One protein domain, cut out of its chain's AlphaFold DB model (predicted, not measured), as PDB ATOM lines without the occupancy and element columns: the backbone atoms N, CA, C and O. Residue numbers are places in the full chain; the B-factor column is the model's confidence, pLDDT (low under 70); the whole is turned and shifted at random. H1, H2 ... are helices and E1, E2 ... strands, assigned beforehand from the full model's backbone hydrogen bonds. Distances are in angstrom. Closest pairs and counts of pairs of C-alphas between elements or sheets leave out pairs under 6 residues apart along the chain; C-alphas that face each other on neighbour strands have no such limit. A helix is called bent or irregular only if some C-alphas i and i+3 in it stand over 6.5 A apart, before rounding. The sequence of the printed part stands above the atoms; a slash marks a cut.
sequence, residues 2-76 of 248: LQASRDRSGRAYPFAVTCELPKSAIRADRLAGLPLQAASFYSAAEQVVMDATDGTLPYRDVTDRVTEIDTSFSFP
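AT A GLANCE: This is residues 2 to 76 of the 248 residues of an uncharacterized protein of Salinibacter ruber (UniProt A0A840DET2). What does one see first? An elongated, loose body in which helices H3 and H4 run side by side as a helical hairpin, with the strand hairpin E1 and E2 alongside residues 45 to 54 of H3. From E2 a long link runs to the far end, where the short helices H1 and H2 lead back into H3; residues 68 to 76 after H4 stretch toward that same end. What is it made of? The printed part has 75 residues, with two named strands and four named helices in the order E1, E2, H1, H2, H3, H4, a mixed class, and one antiparallel sheet of order E1 - E2. How large is it? The radius of gyration of the C-alphas is 14.4 A, and the spans are 44 by 23 by 17 A.

HOW THE PARTS SIT: How is the sheet joined? E1, residues 2 to 6, and E2, residues 12 to 16, are an antiparallel hairpin at 144 degrees; N 3 and O 15 are within hydrogen-bond range at 2.9 A, as are N 13 and O 5 at 3.1 A. What comes nearest to it? The closest C-alphas of E1 and H3, residues 39 to 54, are those of Ser 5 and Thr 53, 6.6 A apart; those of E2 and H3 are Phe 15 and Val 49, 7.1 A apart. How do the helices stand? H3, with its residues 45 to 52 alone, touches H4, residues 59 to 67, in a helical hairpin at a shallow tilt of 3 degrees, opposite ways, the closest C-alphas being those of Ala 52 and Tyr 59 at 7.0 A. H4 is apart from E1 and E2. H1, residues 28 to 31, and H2, residues 34 to 37, meet only through their link, as do H2 and H3. What do the helix backbones show? Every O i to N i+4 pair is within hydrogen-bond range in H3, and 3 of 5 are in H4, while H1 and H2 are too short for such a pair. H4 is irregular, but only just: C-alphas 60 and 63 are 6.9 A apart.

IN THESE COORDINATES: Where are the strands? E1 begins at C-alpha 2, (38.379, -9.227, 8.272), and is 12.7 A long; E2 is 12.9 A long. Where are the helices? H3 runs 22.3 A from C-alpha 39, (27.414, -18.852, 4.873), and H4 runs 13.8 A to C-alpha 67, (36.963, -13.148, -8.028). H1 and H2, four residues each, measure 5.1 A and 5.0 A.

THE WHOLE: Which C-alphas are farthest apart? Those of Ser 9 and Pro 76 are, at 45.1 A. Is anything missing or long? The printed part has no cut; the link from E2 to H1, 11 residues, is long, and the others are tight. Where is confidence low? Residue 28 and residues 74 to 76 are under 70, and the mean pLDDT of the printed part is 86.7.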
ATOM      1  N   LEU A   2      37.375 -10.223   7.883       86.88
ATOM      2  CA  LEU A   2      38.379  -9.227   8.272       86.88
ATOM      3  C   LEU A   2      39.427  -9.873   9.188       86.88
ATOM      4  O   LEU A   2      39.050 -10.532  10.153       86.88
ATOM      5  N   GLN A   3      40.714  -9.632   8.941       84.81
ATOM      6  CA  GLN A   3      41.802 -10.105   9.801       84.81
ATOM      7  C   GLN A   3      42.909  -9.057   9.934       84.81
ATOM      8  O   GLN A   3      43.168  -8.274   9.016       84.81
ATOM      9  N   ALA A   4      43.578  -9.031  11.090       84.88
ATOM     10  CA  ALA A   4      44.769  -8.213  11.281       84.88
ATOM     11  C   ALA A   4      45.871  -8.648  10.297       84.88
ATOM     12  O   ALA A   4      46.193  -9.829  10.212       84.88
ATOM     13  N   SER A   5      46.456  -7.694   9.571       86.19
ATOM     14  CA  SER A   5      47.507  -7.954   8.585       86.19
ATOM     15  C   SER A   5      48.567  -6.845   8.598       86.19
ATOM     16  O   SER A   5      48.493  -5.877   9.371       86.19
ATOM     17  N   ARG A   6      49.607  -7.013   7.781       87.50
ATOM     18  CA  ARG A   6      50.692  -6.051   7.577       87.50
ATOM     19  C   ARG A   6      51.041  -5.961   6.103       87.50
ATOM     20  O   ARG A   6      51.033  -6.960   5.392       87.50
ATOM     21  N   ASP A   7      51.398  -4.764   5.656       86.75
ATOM     22  CA  ASP A   7      51.965  -4.597   4.324       86.75
ATOM     23  C   ASP A   7      53.444  -5.020   4.267       86.75
ATOM     24  O   ASP A   7      54.077  -5.342   5.276       86.75
ATOM     25  N   ARG A   8      54.033  -4.968   3.066       84.62
ATOM     26  CA  ARG A   8      55.446  -5.309   2.832       84.62
ATOM     27  C   ARG A   8      56.431  -4.441   3.631       84.62
ATOM     28  O   ARG A   8      57.560  -4.863   3.861       84.62
ATOM     29  N   SER A   9      56.027  -3.239   4.036       91.38
ATOM     30  CA  SER A   9      56.826  -2.320   4.854       91.38
ATOM     31  C   SER A   9      56.606  -2.522   6.360       91.38
ATOM     32  O   SER A   9      57.184  -1.790   7.160       91.38
ATOM     33  N   GLY A  10      55.784  -3.498   6.760       86.56
ATOM     34  CA  GLY A  10      55.490  -3.831   8.152       86.56
ATOM     35  C   GLY A  10      54.410  -2.964   8.805       86.56
ATOM     36  O   GLY A  10      54.137  -3.147   9.998       86.56
ATOM     37  N   ARG A  11      53.773  -2.047   8.063       89.19
ATOM     38  CA  ARG A  11      52.685  -1.204   8.583       89.19
ATOM     39  C   ARG A  11      51.449  -2.066   8.803       89.19
ATOM     40  O   ARG A  11      51.069  -2.835   7.926       89.19
ATOM     41  N   ALA A  12      50.838  -1.941   9.977       86.88
ATOM     42  CA  ALA A  12      49.642  -2.699  10.319       86.88
ATOM     43  C   ALA A  12      48.417  -2.110   9.610       86.88
ATOM     44  O   ALA A  12      48.138  -0.918   9.737       86.88
ATOM     45  N   TYR A  13      47.693  -2.953   8.882       85.31
ATOM     46  CA  TYR A  13      46.414  -2.618   8.265       85.31
ATOM     47  C   TYR A  13      45.591  -3.903   8.134       85.31
ATOM     48  O   TYR A  13      46.168  -4.951   7.843       85.31
ATOM     49  N   PRO A  14      44.274  -3.880   8.378       86.25
ATOM     50  CA  PRO A  14      43.479  -5.088   8.238       86.25
ATOM     51  C   PRO A  14      43.403  -5.540   6.774       86.25
ATOM     52  O   PRO A  14      43.278  -4.721   5.865       86.25
ATOM     53  N   PHE A  15      43.425  -6.851   6.553       88.38
ATOM     54  CA  PHE A  15      43.049  -7.441   5.275       88.38
ATOM     55  C   PHE A  15      41.568  -7.817   5.323       88.38
ATOM     56  O   PHE A  15      41.103  -8.399   6.307       88.38
ATOM     57  N   ALA A  16      40.819  -7.447   4.287       90.25
ATOM     58  CA  ALA A  16      39.380  -7.646   4.231       90.25
ATOM     59  C   ALA A  16      38.954  -8.180   2.866       90.25
ATOM     60  O   ALA A  16      39.376  -7.663   1.834       90.25
ATOM     61  N   VAL A  17      38.053  -9.158   2.886       93.06
ATOM     62  CA  VAL A  17      37.273  -9.580   1.719       93.06
ATOM     63  C   VAL A  17      35.826  -9.193   1.983       93.06
ATOM     64  O   VAL A  17      35.229  -9.613   2.985       93.06
ATOM     65  N   THR A  18      35.281  -8.356   1.106       93.00
ATOM     66  CA  THR A  18      33.941  -7.777   1.217       93.00
ATOM     67  C   THR A  18      33.120  -8.098  -0.022       93.00
ATOM     68  O   THR A  18      33.656  -8.347  -1.098       93.00
ATOM     69  N   CYS A  19      31.802  -8.089   0.142       91.75
ATOM     70  CA  CYS A  19      30.869  -8.139  -0.966       91.75
ATOM     71  C   CYS A  19      29.795  -7.079  -0.748       91.75
ATOM     72  O   CYS A  19      29.309  -6.902   0.372       91.75
ATOM     73  N   GLU A  20      29.463  -6.350  -1.809       90.06
ATOM     74  CA  GLU A  20      28.419  -5.338  -1.772       90.06
ATOM     75  C   GLU A  20      27.058  -5.981  -2.015       90.06
ATOM     76  O   GLU A  20      26.864  -6.740  -2.964       90.06
ATOM     77  N   LEU A  21      26.098  -5.646  -1.157       85.81
ATOM     78  CA  LEU A  21      24.719  -6.094  -1.283       85.81
ATOM     79  C   LEU A  21      23.831  -4.915  -1.685       85.81
ATOM     80  O   LEU A  21      24.025  -3.798  -1.192       85.81
ATOM     81  N   PRO A  22      22.813  -5.133  -2.537       83.56
ATOM     82  CA  PRO A  22      21.833  -4.095  -2.813       83.56
ATOM     83  C   PRO A  22      21.085  -3.740  -1.523       83.56
ATOM     84  O   PRO A  22      20.766  -4.615  -0.719       83.56
ATOM     85  N   LYS A  23      20.714  -2.465  -1.349       80.56
ATOM     86  CA  LYS A  23      19.967  -2.009  -0.157       80.56
ATOM     87  C   LYS A  23      18.695  -2.823   0.110       80.56
ATOM     88  O   LYS A  23      18.321  -3.020   1.257       80.56
ATOM     89  N   SER A  24      18.052  -3.348  -0.934       77.06
ATOM     90  CA  SER A  24      16.866  -4.209  -0.820       77.06
ATOM     91  C   SER A  24      17.117  -5.550  -0.120       77.06
ATOM     92  O   SER A  24      16.158  -6.190   0.305       77.06
ATOM     93  N   ALA A  25      18.372  -5.999  -0.025       73.31
ATOM     94  CA  ALA A  25      18.766  -7.182   0.738       73.31
ATOM     95  C   ALA A  25      18.975  -6.881   2.235       73.31
ATOM     96  O   ALA A  25      18.896  -7.789   3.052       73.31
ATOM     97  N   ILE A  26      19.183  -5.610   2.597       76.25
ATOM     98  CA  ILE A  26      19.472  -5.141   3.962       76.25
ATOM     99  C   ILE A  26      18.211  -4.476   4.537       76.25
ATOM    100  O   ILE A  26      18.202  -3.303   4.896       76.25
ATOM    101  N   ARG A  27      17.101  -5.216   4.552       75.94
ATOM    102  CA  ARG A  27      15.853  -4.813   5.220       75.94
ATOM    103  C   ARG A  27      15.680  -5.630   6.494       75.94
ATOM    104  O   ARG A  27      16.139  -6.770   6.524       75.94
ATOM    105  N   ALA A  28      15.010  -5.092   7.516       69.88
ATOM    106  CA  ALA A  28      14.873  -5.774   8.809       69.88
ATOM    107  C   ALA A  28      14.304  -7.203   8.693       69.88
ATOM    108  O   ALA A  28      14.808  -8.104   9.351       69.88
ATOM    109  N   ASP A  29      13.347  -7.438   7.787       74.31
ATOM    110  CA  ASP A  29      12.731  -8.751   7.528       74.31
ATOM    111  C   ASP A  29      13.688  -9.790   6.913       74.31
ATOM    112  O   ASP A  29      13.379 -10.978   6.868       74.31
ATOM    113  N   ARG A  30      14.846  -9.354   6.412       79.38
ATOM    114  CA  ARG A  30      15.845 -10.205   5.739       79.38
ATOM    115  C   ARG A  30      17.178 -10.237   6.465       79.38
ATOM    116  O   ARG A  30      17.936 -11.191   6.314       79.38
ATOM    117  N   LEU A  31      17.457  -9.199   7.246       86.19
ATOM    118  CA  LEU A  31      18.746  -8.976   7.878       86.19
ATOM    119  C   LEU A  31      19.105 -10.081   8.869       86.19
ATOM    120  O   LEU A  31      20.253 -10.518   8.900       86.19
ATOM    121  N   ALA A  32      18.114 -10.574   9.615       88.44
ATOM    122  CA  ALA A  32      18.293 -11.677  10.550       88.44
ATOM    123  C   ALA A  32      18.772 -12.968   9.871       88.44
ATOM    124  O   ALA A  32      19.573 -13.691  10.448       88.44
ATOM    125  N   GLY A  33      18.330 -13.240   8.639       89.00
ATOM    126  CA  GLY A  33      18.713 -14.438   7.886       89.00
ATOM    127  C   GLY A  33      20.039 -14.321   7.131       89.00
ATOM    128  O   GLY A  33      20.513 -15.320   6.584       89.00
ATOM    129  N   LEU A  34      20.647 -13.128   7.087       88.62
ATOM    130  CA  LEU A  34      21.864 -12.867   6.316       88.62
ATOM    131  C   LEU A  34      23.048 -13.770   6.717       88.62
ATOM    132  O   LEU A  34      23.686 -14.294   5.800       88.62
ATOM    133  N   PRO A  35      23.337 -14.031   8.014       90.19
ATOM    134  CA  PRO A  35      24.431 -14.926   8.396       90.19
ATOM    135  C   PRO A  35      24.335 -16.314   7.746       90.19
ATOM    136  O   PRO A  35      25.333 -16.837   7.259       90.19
ATOM    137  N   LEU A  36      23.131 -16.895   7.697       89.31
ATOM    138  CA  LEU A  36      22.891 -18.202   7.080       89.31
ATOM    139  C   LEU A  36      22.915 -18.143   5.550       89.31
ATOM    140  O   LEU A  36      23.489 -19.015   4.904       89.31
ATOM    141  N   GLN A  37      22.303 -17.119   4.955       88.00
ATOM    142  CA  GLN A  37      22.225 -16.980   3.495       88.00
ATOM    143  C   GLN A  37      23.594 -16.718   2.856       88.00
ATOM    144  O   GLN A  37      23.836 -17.141   1.730       88.00
ATOM    145  N   ALA A  38      24.493 -16.052   3.581       88.50
ATOM    146  CA  ALA A  38      25.848 -15.756   3.137       88.50
ATOM    147  C   ALA A  38      26.902 -16.744   3.677       88.50
ATOM    148  O   ALA A  38      28.096 -16.497   3.520       88.50
ATOM    149  N   ALA A  39      26.498 -17.877   4.270       87.94
ATOM    150  CA  ALA A  39      27.414 -18.852   4.873       87.94
ATOM    151  C   ALA A  39      28.535 -19.303   3.919       87.94
ATOM    152  O   ALA A  39      29.709 -19.246   4.280       87.94
ATOM    153  N   SER A  40      28.199 -19.665   2.675       88.62
ATOM    154  CA  SER A  40      29.185 -20.084   1.666       88.62
ATOM    155  C   SER A  40      30.186 -18.980   1.325       88.62
ATOM    156  O   SER A  40      31.382 -19.251   1.209       88.62
ATOM    157  N   PHE A  41      29.719 -17.732   1.226       91.69
ATOM    158  CA  PHE A  41      30.592 -16.577   1.039       91.69
ATOM    159  C   PHE A  41      31.527 -16.394   2.237       91.69
ATOM    160  O   PHE A  41      32.721 -16.186   2.040       91.69
ATOM    161  N   TYR A  42      31.021 -16.495   3.474       89.69
ATOM    162  CA  TYR A  42      31.856 -16.346   4.667       89.69
ATOM    163  C   TYR A  42      32.953 -17.404   4.732       89.69
ATOM    164  O   TYR A  42      34.102 -17.033   4.946       89.69
ATOM    165  N   SER A  43      32.632 -18.676   4.475       89.56
ATOM    166  CA  SER A  43      33.627 -19.755   4.455       89.56
ATOM    167  C   SER A  43      34.678 -19.562   3.358       89.56
ATOM    168  O   SER A  43      35.870 -19.723   3.605       89.56
ATOM    169  N   ALA A  44      34.267 -19.173   2.147       92.50
ATOM    170  CA  ALA A  44      35.208 -18.912   1.058       92.50
ATOM    171  C   ALA A  44      36.097 -17.688   1.345       92.50
ATOM    172  O   ALA A  44      37.310 -17.734   1.141       92.50
ATOM    173  N   ALA A  45      35.512 -16.606   1.865       93.19
ATOM    174  CA  ALA A  45      36.242 -15.402   2.245       93.19
ATOM    175  C   ALA A  45      37.204 -15.651   3.416       93.19
ATOM    176  O   ALA A  45      38.295 -15.087   3.426       93.19
ATOM    177  N   GLU A  46      36.823 -16.482   4.389       90.81
ATOM    178  CA  GLU A  46      37.693 -16.937   5.478       90.81
ATOM    179  C   GLU A  46      38.915 -17.674   4.942       90.81
ATOM    180  O   GLU A  46      40.033 -17.273   5.258       90.81
ATOM    181  N   GLN A  47      38.715 -18.654   4.060       91.38
ATOM    182  CA  GLN A  47      39.814 -19.406   3.459       91.38
ATOM    183  C   GLN A  47      40.801 -18.487   2.725       91.38
ATOM    184  O   GLN A  47      42.004 -18.575   2.945       91.38
ATOM    185  N   VAL A  48      40.305 -17.557   1.900       94.19
ATOM    186  CA  VAL A  48      41.168 -16.608   1.175       94.19
ATOM    187  C   VAL A  48      41.933 -15.693   2.124       94.19
ATOM    188  O   VAL A  48      43.114 -15.431   1.903       94.19
ATOM    189  N   VAL A  49      41.272 -15.188   3.168       90.94
ATOM    190  CA  VAL A  49      41.915 -14.320   4.158       90.94
ATOM    191  C   VAL A  49      43.003 -15.077   4.913       90.94
ATOM    192  O   VAL A  49      44.118 -14.566   4.972       90.94
ATOM    193  N   MET A  50      42.716 -16.285   5.408       88.69
ATOM    194  CA  MET A  50      43.689 -17.123   6.115       88.69
ATOM    195  C   MET A  50      44.877 -17.483   5.221       88.69
ATOM    196  O   MET A  50      46.023 -17.258   5.606       88.69
ATOM    197  N   ASP A  51      44.621 -17.952   3.996       91.44
ATOM    198  CA  ASP A  51      45.687 -18.350   3.079       91.44
ATOM    199  C   ASP A  51      46.584 -17.164   2.681       91.44
ATOM    200  O   ASP A  51      47.806 -17.292   2.558       91.44
ATOM    201  N   ALA A  52      45.989 -15.981   2.502       90.06
ATOM    202  CA  ALA A  52      46.734 -14.762   2.210       90.06
ATOM    203  C   ALA A  52      47.565 -14.287   3.413       90.06
ATOM    204  O   ALA A  52      48.692 -13.820   3.226       90.06
ATOM    205  N   THR A  53      47.040 -14.382   4.641       86.62
ATOM    206  CA  THR A  53      47.759 -13.940   5.850       86.62
ATOM    207  C   THR A  53      48.850 -14.907   6.291       86.62
ATOM    208  O   THR A  53      49.882 -14.452   6.782       86.62
ATOM    209  N   ASP A  54      48.661 -16.207   6.068       86.75
ATOM    210  CA  ASP A  54      49.625 -17.250   6.438       86.75
ATOM    211  C   ASP A  54      50.677 -17.483   5.336       86.75
ATOM    212  O   ASP A  54      51.652 -18.214   5.525       86.75
ATOM    213  N   GLY A  55      50.516 -16.818   4.186       85.25
ATOM    214  CA  GLY A  55      51.465 -16.823   3.073       85.25
ATOM    215  C   GLY A  55      51.382 -18.053   2.167       85.25
ATOM    216  O   GLY A  55      52.262 -18.237   1.325       85.25
ATOM    217  N   THR A  56      50.348 -18.888   2.314       92.12
ATOM    218  CA  THR A  56      50.093 -20.051   1.449       92.12
ATOM    219  C   THR A  56      49.549 -19.629   0.081       92.12
ATOM    220  O   THR A  56      49.837 -20.292  -0.916       92.12
ATOM    221  N   LEU A  57      48.836 -18.498   0.009       91.94
ATOM    222  CA  LEU A  57      48.367 -17.875  -1.230       91.94
ATOM    223  C   LEU A  57      49.310 -16.733  -1.652       91.94
ATOM    224  O   LEU A  57      49.397 -15.714  -0.959       91.94
ATOM    225  N   PRO A  58      50.014 -16.845  -2.797       89.56
ATOM    226  CA  PRO A  58      50.866 -15.769  -3.282       89.56
ATOM    227  C   PRO A  58      50.058 -14.501  -3.571       89.56
ATOM    228  O   PRO A  58      49.009 -14.556  -4.202       89.56
ATOM    229  N   TYR A  59      50.593 -13.333  -3.198       85.81
ATOM    230  CA  TYR A  59      49.903 -12.039  -3.348       85.81
ATOM    231  C   TYR A  59      49.334 -11.782  -4.755       85.81
ATOM    232  O   TYR A  59      48.250 -11.222  -4.897       85.81
ATOM    233  N   ARG A  60      50.055 -12.208  -5.799       90.25
ATOM    234  CA  ARG A  60      49.622 -12.056  -7.197       90.25
ATOM    235  C   ARG A  60      48.342 -12.836  -7.532       90.25
ATOM    236  O   ARG A  60      47.612 -12.399  -8.406       90.25
ATOM    237  N   ASP A  61      48.070 -13.921  -6.809       94.06
ATOM    238  CA  ASP A  61      46.962 -14.848  -7.059       94.06
ATOM    239  C   ASP A  61      45.744 -14.521  -6.161       94.06
ATOM    240  O   ASP A  61      44.659 -15.071  -6.337       94.06
ATOM    241  N   VAL A  62      45.894 -13.586  -5.207       92.69
ATOM    242  CA  VAL A  62      44.820 -13.170  -4.283       92.69
ATOM    243  C   VAL A  62      43.630 -12.587  -5.035       92.69
ATOM    244  O   VAL A  62      42.491 -12.907  -4.712       92.69
ATOM    245  N   THR A  63      43.880 -11.738  -6.037       93.12
ATOM    246  CA  THR A  63      42.796 -11.094  -6.800       93.12
ATOM    247  C   THR A  63      41.964 -12.141  -7.530       93.12
ATOM    248  O   THR A  63      40.744 -12.143  -7.390       93.12
ATOM    249  N   ASP A  64      42.623 -13.072  -8.221       94.44
ATOM    250  CA  ASP A  64      41.957 -14.145  -8.960       94.44
ATOM    251  C   ASP A  64      41.113 -15.000  -8.009       94.44
ATOM    252  O   ASP A  64      39.917 -15.194  -8.229       94.44
ATOM    253  N   ARG A  65      41.686 -15.393  -6.866       93.94
ATOM    254  CA  ARG A  65      40.974 -16.199  -5.872       93.94
ATOM    255  C   ARG A  65      39.764 -15.486  -5.268       93.94
ATOM    256  O   ARG A  65      38.748 -16.129  -5.022       93.94
ATOM    257  N   VAL A  66      39.841 -14.173  -5.043       93.94
ATOM    258  CA  VAL A  66      38.693 -13.371  -4.585       93.94
ATOM    259  C   VAL A  66      37.599 -13.320  -5.653       93.94
ATOM    260  O   VAL A  66      36.424 -13.421  -5.310       93.94
ATOM    261  N   THR A  67      37.954 -13.198  -6.935       93.00
ATOM    262  CA  THR A  67      36.963 -13.148  -8.028       93.00
ATOM    263  C   THR A  67      36.242 -14.473  -8.275       93.00
ATOM    264  O   THR A  67      35.152 -14.473  -8.839       93.00
ATOM    265  N   GLU A  68      36.814 -15.591  -7.825       93.81
ATOM    266  CA  GLU A  68      36.187 -16.919  -7.876       93.81
ATOM    267  C   GLU A  68      35.164 -17.154  -6.756       93.81
ATOM    268  O   GLU A  68      34.435 -18.148  -6.795       93.81
ATOM    269  N   ILE A  69      35.109 -16.283  -5.742       93.69
ATOM    270  CA  ILE A  69      34.145 -16.424  -4.651       93.69
ATOM    271  C   ILE A  69      32.738 -16.198  -5.203       93.69
ATOM    272  O   ILE A  69      32.436 -15.155  -5.786       93.69
ATOM    273  N   ASP A  70      31.855 -17.164  -4.960       88.94
ATOM    274  CA  ASP A  70      30.446 -17.018  -5.291       88.94
ATOM    275  C   ASP A  70      29.815 -15.892  -4.458       88.94
ATOM    276  O   ASP A  70      29.810 -15.908  -3.226       88.94
ATOM    277  N   THR A  71      29.294 -14.894  -5.166       86.12
ATOM    278  CA  THR A  71      28.592 -13.730  -4.611       86.12
ATOM    279  C   THR A  71      27.107 -13.747  -4.969       86.12
ATOM    280  O   THR A  71      26.386 -12.778  -4.723       86.12
ATOM    281  N   SER A  72      26.619 -14.844  -5.555       80.25
ATOM    282  CA  SER A  72      25.210 -15.026  -5.878       80.25
ATOM    283  C   SER A  72      24.411 -15.376  -4.620       80.25
ATOM    284  O   SER A  72      24.076 -16.517  -4.316       80.25
ATOM    285  N   PHE A  73      24.080 -14.350  -3.841       73.62
ATOM    286  CA  PHE A  73      23.202 -14.519  -2.690       73.62
ATOM    287  C   PHE A  73      21.756 -14.681  -3.153       73.62
ATOM    288  O   PHE A  73      21.177 -13.800  -3.797       73.62
ATOM    289  N   SER A  74      21.138 -15.797  -2.776       65.31
ATOM    290  CA  SER A  74      19.697 -15.957  -2.914       65.31
ATOM    291  C   SER A  74      19.015 -15.277  -1.729       65.31
ATOM    292  O   SER A  74      19.048 -15.780  -0.607       65.31
ATOM    293  N   PHE A  75      18.368 -14.139  -1.991       66.25
ATOM    294  CA  PHE A  75      17.430 -13.486  -1.071       66.25
ATOM    295  C   PHE A  75      15.995 -13.748  -1.547       66.25
ATOM    296  O   PHE A  75      15.325 -12.815  -2.012       66.25
ATOM    297  N   PRO A  76      15.526 -15.012  -1.545       59.59
ATOM    298  CA  PRO A  76      14.230 -15.335  -2.104       59.59
ATOM    299  C   PRO A  76      13.154 -14.578  -1.327       59.59
ATOM    300  O   PRO A  76      13.158 -14.523  -0.101       59.59
TER     301      PRO A  76